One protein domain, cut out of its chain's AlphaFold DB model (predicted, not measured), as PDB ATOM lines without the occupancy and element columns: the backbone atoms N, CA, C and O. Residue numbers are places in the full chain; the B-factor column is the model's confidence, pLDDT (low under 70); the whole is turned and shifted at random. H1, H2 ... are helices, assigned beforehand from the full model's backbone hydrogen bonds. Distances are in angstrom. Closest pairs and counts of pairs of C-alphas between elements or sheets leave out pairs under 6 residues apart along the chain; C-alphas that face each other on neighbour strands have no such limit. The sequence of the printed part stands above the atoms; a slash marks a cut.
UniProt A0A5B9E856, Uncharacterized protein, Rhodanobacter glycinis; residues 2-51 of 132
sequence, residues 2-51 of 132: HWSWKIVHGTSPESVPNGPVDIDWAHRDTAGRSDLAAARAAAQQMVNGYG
ATOM      1  N   HIS A   2     186.114 188.212 151.195       96.25
ATOM      2  CA  HIS A   2     187.522 187.906 150.871       96.25
ATOM      3  C   HIS A   2     187.724 187.470 149.409       96.25
ATOM      4  O   HIS A   2     188.476 188.093 148.661       96.25
ATOM      5  N   TRP A   3     187.009 186.421 148.991       97.38
ATOM      6  CA  TRP A   3     187.202 185.811 147.675       97.38
ATOM      7  C   TRP A   3     186.727 186.683 146.517       97.38
ATOM      8  O   TRP A   3     187.422 186.764 145.512       97.38
ATOM      9  N   SER A   4     185.633 187.431 146.679       97.38
ATOM     10  CA  SER A   4     185.204 188.411 145.673       97.38
ATOM     11  C   SER A   4     186.282 189.469 145.421       97.38
ATOM     12  O   SER A   4     186.591 189.772 144.271       97.38
ATOM     13  N   TRP A   5     186.917 189.980 146.485       98.31
ATOM     14  CA  TRP A   5     188.033 190.918 146.347       98.31
ATOM     15  C   TRP A   5     189.225 190.261 145.641       98.31
ATOM     16  O   TRP A   5     189.758 190.822 144.687       98.31
ATOM     17  N   LYS A   6     189.611 189.046 146.047       98.19
ATOM     18  CA  LYS A   6     190.715 188.288 145.434       98.19
ATOM     19  C   LYS A   6     190.493 188.003 143.945       98.19
ATOM     20  O   LYS A   6     191.442 188.130 143.174       98.19
ATOM     21  N   ILE A   7     189.273 187.649 143.537       98.19
ATOM     22  CA  ILE A   7     188.915 187.383 142.133       98.19
ATOM     23  C   ILE A   7     189.078 188.643 141.282       98.19
ATOM     24  O   ILE A   7     189.719 188.592 140.233       98.19
ATOM     25  N   VAL A   8     188.559 189.782 141.751       97.94
ATOM     26  CA  VAL A   8     188.736 191.080 141.073       97.94
ATOM     27  C   VAL A   8     190.221 191.433 140.923       97.94
ATOM     28  O   VAL A   8     190.617 192.030 139.928       97.94
ATOM     29  N   HIS A   9     191.058 190.987 141.862       96.81
ATOM     30  CA  HIS A   9     192.510 191.186 141.851       96.81
ATOM     31  C   HIS A   9     193.292 190.002 141.248       96.81
ATOM     32  O   HIS A   9     194.470 189.816 141.548       96.81
ATOM     33  N   GLY A  10     192.658 189.201 140.386       96.38
ATOM     34  CA  GLY A  10     193.340 188.228 139.525       96.38
ATOM     35  C   GLY A  10     193.359 186.784 140.024       96.38
ATOM     36  O   GLY A  10     193.888 185.917 139.332       96.38
ATOM     37  N   THR A  11     192.761 186.481 141.178       98.00
ATOM     38  CA  THR A  11     192.593 185.083 141.614       98.00
ATOM     39  C   THR A  11     191.608 184.360 140.695       98.00
ATOM     40  O   THR A  11     190.560 184.906 140.344       98.00
ATOM     41  N   SER A  12     191.924 183.124 140.299       97.56
ATOM     42  CA  SER A  12     191.002 182.326 139.487       97.56
ATOM     43  C   SER A  12     189.757 181.958 140.307       97.56
ATOM     44  O   SER A  12     189.918 181.402 141.396       97.56
ATOM     45  N   PRO A  13     188.530 182.190 139.807       97.75
ATOM     46  CA  PRO A  13     187.322 181.791 140.522       97.75
ATOM     47  C   PRO A  13     187.227 180.283 140.784       97.75
ATOM     48  O   PRO A  13     186.692 179.868 141.803       97.75
ATOM     49  N   GLU A  14     187.815 179.457 139.916       97.12
ATOM     50  CA  GLU A  14     187.851 177.997 140.084       97.12
ATOM     51  C   GLU A  14     188.780 177.541 141.214       97.12
ATOM     52  O   GLU A  14     188.633 176.432 141.714       97.12
ATOM     53  N   SER A  15     189.732 178.389 141.613       96.81
ATOM     54  CA  SER A  15     190.679 178.090 142.697       96.81
ATOM     55  C   SER A  15     190.140 178.437 144.084       96.81
ATOM     56  O   SER A  15     190.801 178.165 145.086       96.81
ATOM     57  N   VAL A  16     188.962 179.064 144.153       96.75
ATOM     58  CA  VAL A  16     188.367 179.468 145.424       96.75
ATOM     59  C   VAL A  16     187.862 178.228 146.168       96.75
ATOM     60  O   VAL A  16     187.055 177.480 145.615       96.75
ATOM     61  N   PRO A  17     188.310 177.991 147.415       94.56
ATOM     62  CA  PRO A  17     187.833 176.871 148.209       94.56
ATOM     63  C   PRO A  17     186.364 177.053 148.592       94.56
ATOM     64  O   PRO A  17     185.886 178.174 148.797       94.56
ATOM     65  N   ASN A  18     185.676 175.928 148.771       90.69
ATOM     66  CA  ASN A  18     184.333 175.919 149.334       90.69
ATOM     67  C   ASN A  18     184.359 176.518 150.746       90.69
ATOM     68  O   ASN A  18     185.259 176.244 151.543       90.69
ATOM     69  N   GLY A  19     183.369 177.357 151.034       86.94
ATOM     70  CA  GLY A  19     183.207 178.004 152.328       86.94
ATOM     71  C   GLY A  19     182.019 177.445 153.111       86.94
ATOM     72  O   GLY A  19     181.313 176.563 152.631       86.94
ATOM     73  N   PRO A  20     181.753 177.998 154.307       86.12
ATOM     74  CA  PRO A  20     180.554 177.669 155.080       86.12
ATOM     75  C   PRO A  20     179.256 178.144 154.405       86.12
ATOM     76  O   PRO A  20     178.174 177.698 154.771       86.12
ATOM     77  N   VAL A  21     179.360 179.056 153.434       89.12
ATOM     78  CA  VAL A  21     178.267 179.449 152.544       89.12
ATOM     79  C   VAL A  21     178.548 178.838 151.183       89.12
ATOM     80  O   VAL A  21     179.644 179.018 150.644       89.12
ATOM     81  N   ASP A  22     177.551 178.146 150.642       91.81
ATOM     82  CA  ASP A  22     177.618 177.580 149.303       91.81
ATOM     83  C   ASP A  22     177.528 178.710 148.270       91.81
ATOM     84  O   ASP A  22     176.472 179.302 148.044       91.81
ATOM     85  N   ILE A  23     178.684 179.082 147.725       94.12
ATOM     86  CA  ILE A  23     178.819 180.101 146.690       94.12
ATOM     87  C   ILE A  23     179.529 179.441 145.524       94.12
ATOM     88  O   ILE A  23     180.698 179.058 145.634       94.12
ATOM     89  N   ASP A  24     178.852 179.382 144.384       95.44
ATOM     90  CA  ASP A  24     179.494 178.976 143.147       95.44
ATOM     91  C   ASP A  24     180.312 180.127 142.562       95.44
ATOM     92  O   ASP A  24     179.870 180.902 141.712       95.44
ATOM     93  N   TRP A  25     181.549 180.233 143.037       96.81
ATOM     94  CA  TRP A  25     182.481 181.260 142.595       96.81
ATOM     95  C   TRP A  25     182.804 181.181 141.105       96.81
ATOM     96  O   TRP A  25     183.158 182.202 140.529       96.81
ATOM     97  N   ALA A  26     182.674 180.013 140.469       97.19
ATOM     98  CA  ALA A  26     183.017 179.820 139.063       97.19
ATOM     99  C   ALA A  26     181.821 179.949 138.106       97.19
ATOM    100  O   ALA A  26     182.030 179.845 136.896       97.19
ATOM    101  N   HIS A  27     180.611 180.212 138.624       96.12
ATOM    102  CA  HIS A  27     179.386 180.358 137.829       96.12
ATOM    103  C   HIS A  27     179.212 179.193 136.845       96.12
ATOM    104  O   HIS A  27     179.189 179.369 135.626       96.12
ATOM    105  N   ARG A  28     179.180 177.983 137.387       95.56
ATOM    106  CA  ARG A  28     179.064 176.739 136.649       95.56
ATOM    107  C   ARG A  28     177.626 176.502 136.209       95.56
ATOM    108  O   ARG A  28     176.669 176.744 136.941       95.56
ATOM    109  N   ASP A  29     177.483 175.986 134.996       94.62
ATOM    110  CA  ASP A  29     176.206 175.472 134.516       94.62
ATOM    111  C   ASP A  29     175.889 174.086 135.112       94.62
ATOM    112  O   ASP A  29     176.663 173.500 135.873       94.62
ATOM    113  N   THR A  30     174.743 173.517 134.735       94.75
ATOM    114  CA  THR A  30     174.314 172.179 135.179       94.75
ATOM    115  C   THR A  30     175.227 171.043 134.707       94.75
ATOM    116  O   THR A  30     175.144 169.941 135.244       94.75
ATOM    117  N   ALA A  31     176.100 171.293 133.728       95.12
ATOM    118  CA  ALA A  31     177.121 170.359 133.267       95.12
ATOM    119  C   ALA A  31     178.484 170.593 133.952       95.12
ATOM    120  O   ALA A  31     179.458 169.915 133.624       95.12
ATOM    121  N   GLY A  32     178.570 171.540 134.892       94.06
ATOM    122  CA  GLY A  32     179.782 171.866 135.637       94.06
ATOM    123  C   GLY A  32     180.766 172.773 134.893       94.06
ATOM    124  O   GLY A  32     181.898 172.930 135.351       94.06
ATOM    125  N   ARG A  33     180.380 173.368 133.756       96.38
ATOM    126  CA  ARG A  33     181.258 174.251 132.969       96.38
ATOM    127  C   ARG A  33     181.219 175.671 133.518       96.38
ATOM    128  O   ARG A  33     180.142 176.244 133.627       96.38
ATOM    129  N   SER A  34     182.386 176.235 133.807       97.12
ATOM    130  CA  SER A  34     182.538 177.575 134.385       97.12
ATOM    131  C   SER A  34     182.279 178.703 133.377       97.12
ATOM    132  O   SER A  34     182.815 178.680 132.266       97.12
ATOM    133  N   ASP A  35     181.578 179.754 133.806       97.50
ATOM    134  CA  ASP A  35     181.554 181.062 133.144       97.50
ATOM    135  C   ASP A  35     182.445 182.054 133.908       97.50
ATOM    136  O   ASP A  35     182.033 182.785 134.813       97.50
ATOM    137  N   LEU A  36     183.721 182.089 133.523       96.56
ATOM    138  CA  LEU A  36     184.734 182.907 134.188       96.56
ATOM    139  C   LEU A  36     184.507 184.419 134.035       96.56
ATOM    140  O   LEU A  36     185.015 185.191 134.861       96.56
ATOM    141  N   ALA A  37     183.789 184.845 132.991       96.69
ATOM    142  CA  ALA A  37     183.467 186.245 132.755       96.69
ATOM    143  C   ALA A  37     182.317 186.683 133.670       96.69
ATOM    144  O   ALA A  37     182.455 187.685 134.380       96.69
ATOM    145  N   ALA A  38     181.240 185.892 133.732       97.81
ATOM    146  CA  ALA A  38     180.139 186.121 134.662       97.81
ATOM    147  C   ALA A  38     180.616 186.084 136.122       97.81
ATOM    148  O   ALA A  38     180.282 186.982 136.895       97.81
ATOM    149  N   ALA A  39     181.484 185.129 136.471       98.12
ATOM    150  CA  ALA A  39     182.098 185.032 137.795       98.12
ATOM    151  C   ALA A  39     182.850 186.305 138.209       98.12
ATOM    152  O   ALA A  39     182.684 186.811 139.320       98.12
ATOM    153  N   ARG A  40     183.665 186.872 137.309       98.31
ATOM    154  CA  ARG A  40     184.385 188.131 137.576       98.31
ATOM    155  C   ARG A  40     183.435 189.314 137.700       98.31
ATOM    156  O   ARG A  40     183.625 190.143 138.586       98.31
ATOM    157  N   ALA A  41     182.409 189.379 136.855       98.31
ATOM    158  CA  ALA A  41     181.402 190.431 136.925       98.31
ATOM    159  C   ALA A  41     180.630 190.389 138.256       98.31
ATOM    160  O   ALA A  41     180.479 191.423 138.908       98.31
ATOM    161  N   ALA A  42     180.215 189.207 138.715       98.19
ATOM    162  CA  ALA A  42     179.540 189.034 140.000       98.19
ATOM    163  C   ALA A  42     180.463 189.335 141.191       98.19
ATOM    164  O   ALA A  42     180.071 190.042 142.122       98.19
ATOM    165  N   ALA A  43     181.725 188.898 141.142       98.19
ATOM    166  CA  ALA A  43     182.719 189.269 142.146       98.19
ATOM    167  C   ALA A  43     182.912 190.797 142.222       98.19
ATOM    168  O   ALA A  43     182.987 191.351 143.322       98.19
ATOM    169  N   GLN A  44     182.918 191.491 141.079       98.44
ATOM    170  CA  GLN A  44     182.968 192.954 141.030       98.44
ATOM    171  C   GLN A  44     181.709 193.597 141.624       98.44
ATOM    172  O   GLN A  44     181.820 194.587 142.348       98.44
ATOM    173  N   GLN A  45     180.522 193.033 141.381       98.38
ATOM    174  CA  GLN A  45     179.284 193.494 142.018       98.38
ATOM    175  C   GLN A  45     179.357 193.362 143.544       98.38
ATOM    176  O   GLN A  45     179.001 194.307 144.243       98.38
ATOM    177  N   MET A  46     179.890 192.255 144.071       97.81
ATOM    178  CA  MET A  46     180.119 192.093 145.514       97.81
ATOM    179  C   MET A  46     181.136 193.109 146.048       97.81
ATOM    180  O   MET A  46     180.891 193.734 147.077       97.81
ATOM    181  N   VAL A  47     182.263 193.315 145.355       98.38
ATOM    182  CA  VAL A  47     183.250 194.348 145.722       98.38
ATOM    183  C   VAL A  47     182.599 195.729 145.786       98.38
ATOM    184  O   VAL A  47     182.879 196.485 146.715       98.38
ATOM    185  N   ASN A  48     181.697 196.031 144.853       98.12
ATOM    186  CA  ASN A  48     180.985 197.299 144.830       98.12
ATOM    187  C   ASN A  48     179.956 197.419 145.958       98.12
ATOM    188  O   ASN A  48     179.943 198.425 146.663       98.12
ATOM    189  N   GLY A  49     179.127 196.391 146.142       97.94
ATOM    190  CA  GLY A  49     178.053 196.376 147.133       97.94
ATOM    191  C   GLY A  49     178.557 196.401 148.575       97.94
ATOM    192  O   GLY A  49     177.945 197.040 149.421       97.94
ATOM    193  N   TYR A  50     179.701 195.767 148.847       96.31
ATOM    194  CA  TYR A  50     180.324 195.764 150.175       96.31
ATOM    195  C   TYR A  50     181.319 196.915 150.400       96.31
ATOM    196  O   TYR A  50     181.968 196.953 151.440       96.31
ATOM    197  N   GLY A  51     181.483 197.837 149.444       97.06
ATOM    198  CA  GLY A  51     182.374 198.991 149.613       97.06
ATOM    199  C   GLY A  51     183.872 198.642 149.661       97.06
ATOM    200  O   GLY A  51     184.653 199.334 150.311       97.06
TER     201      GLY A  51
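Overview. This is residues 2 to 51 of the 132 residues of an uncharacterized protein of Rhodanobacter glycinis (UniProt A0A5B9E856). A short helix, H1, crosses a longer one, H2, near the middle of both, and a long looping stretch between them, residues 9 to 35, swings out in one loop round Pro 20 and in another round Ala 31. The printed part has 50 residues, with two named helices in the order H1, H2 and no named strand. The class is all helix, though under half of the residues, 21 of 50, are in named elements. The whole is compact, with a radius of gyration of the C-alphas of 10.3 A, and spans 33 by 24 by 17 A.

Along the chain. Find C-alpha 2 at (187.522, 187.906, 150.871); from there H1 runs through residues 2 to 8, 10.4 A from first to last C-alpha. Then pass along residues 9 to 35, with C-alpha 20 at (180.554, 177.669, 155.080). H2, residues 36 to 49, begins at C-alpha 36, at (184.734, 182.907, 134.188), and ends at C-alpha 49, at (178.053, 196.376, 147.133), 19.8 A away.

Arrangement. Look at Ser 4 and Ala 43: H1 and H2 touch, and the C-alphas of these two residues are their closest, 4.4 A apart. Their lines stand at a steep tilt of 58 degrees, and they run opposite ways. Their centres are 8.6 A apart. In H1 and H2 every O i to N i+4 pair is within hydrogen-bond range.

Size, cuts and confidence. The two C-alphas farthest apart are those of Ala 31 and Gly 51, at 33.4 A. The C-alphas of His 2 and Gly 51, the first and last printed, are 12.3 A apart. The printed part has no cut, and the link from H1 to H2, 27 residues, is long. The mean pLDDT of the printed part is 96.2, and no printed residue is under 70.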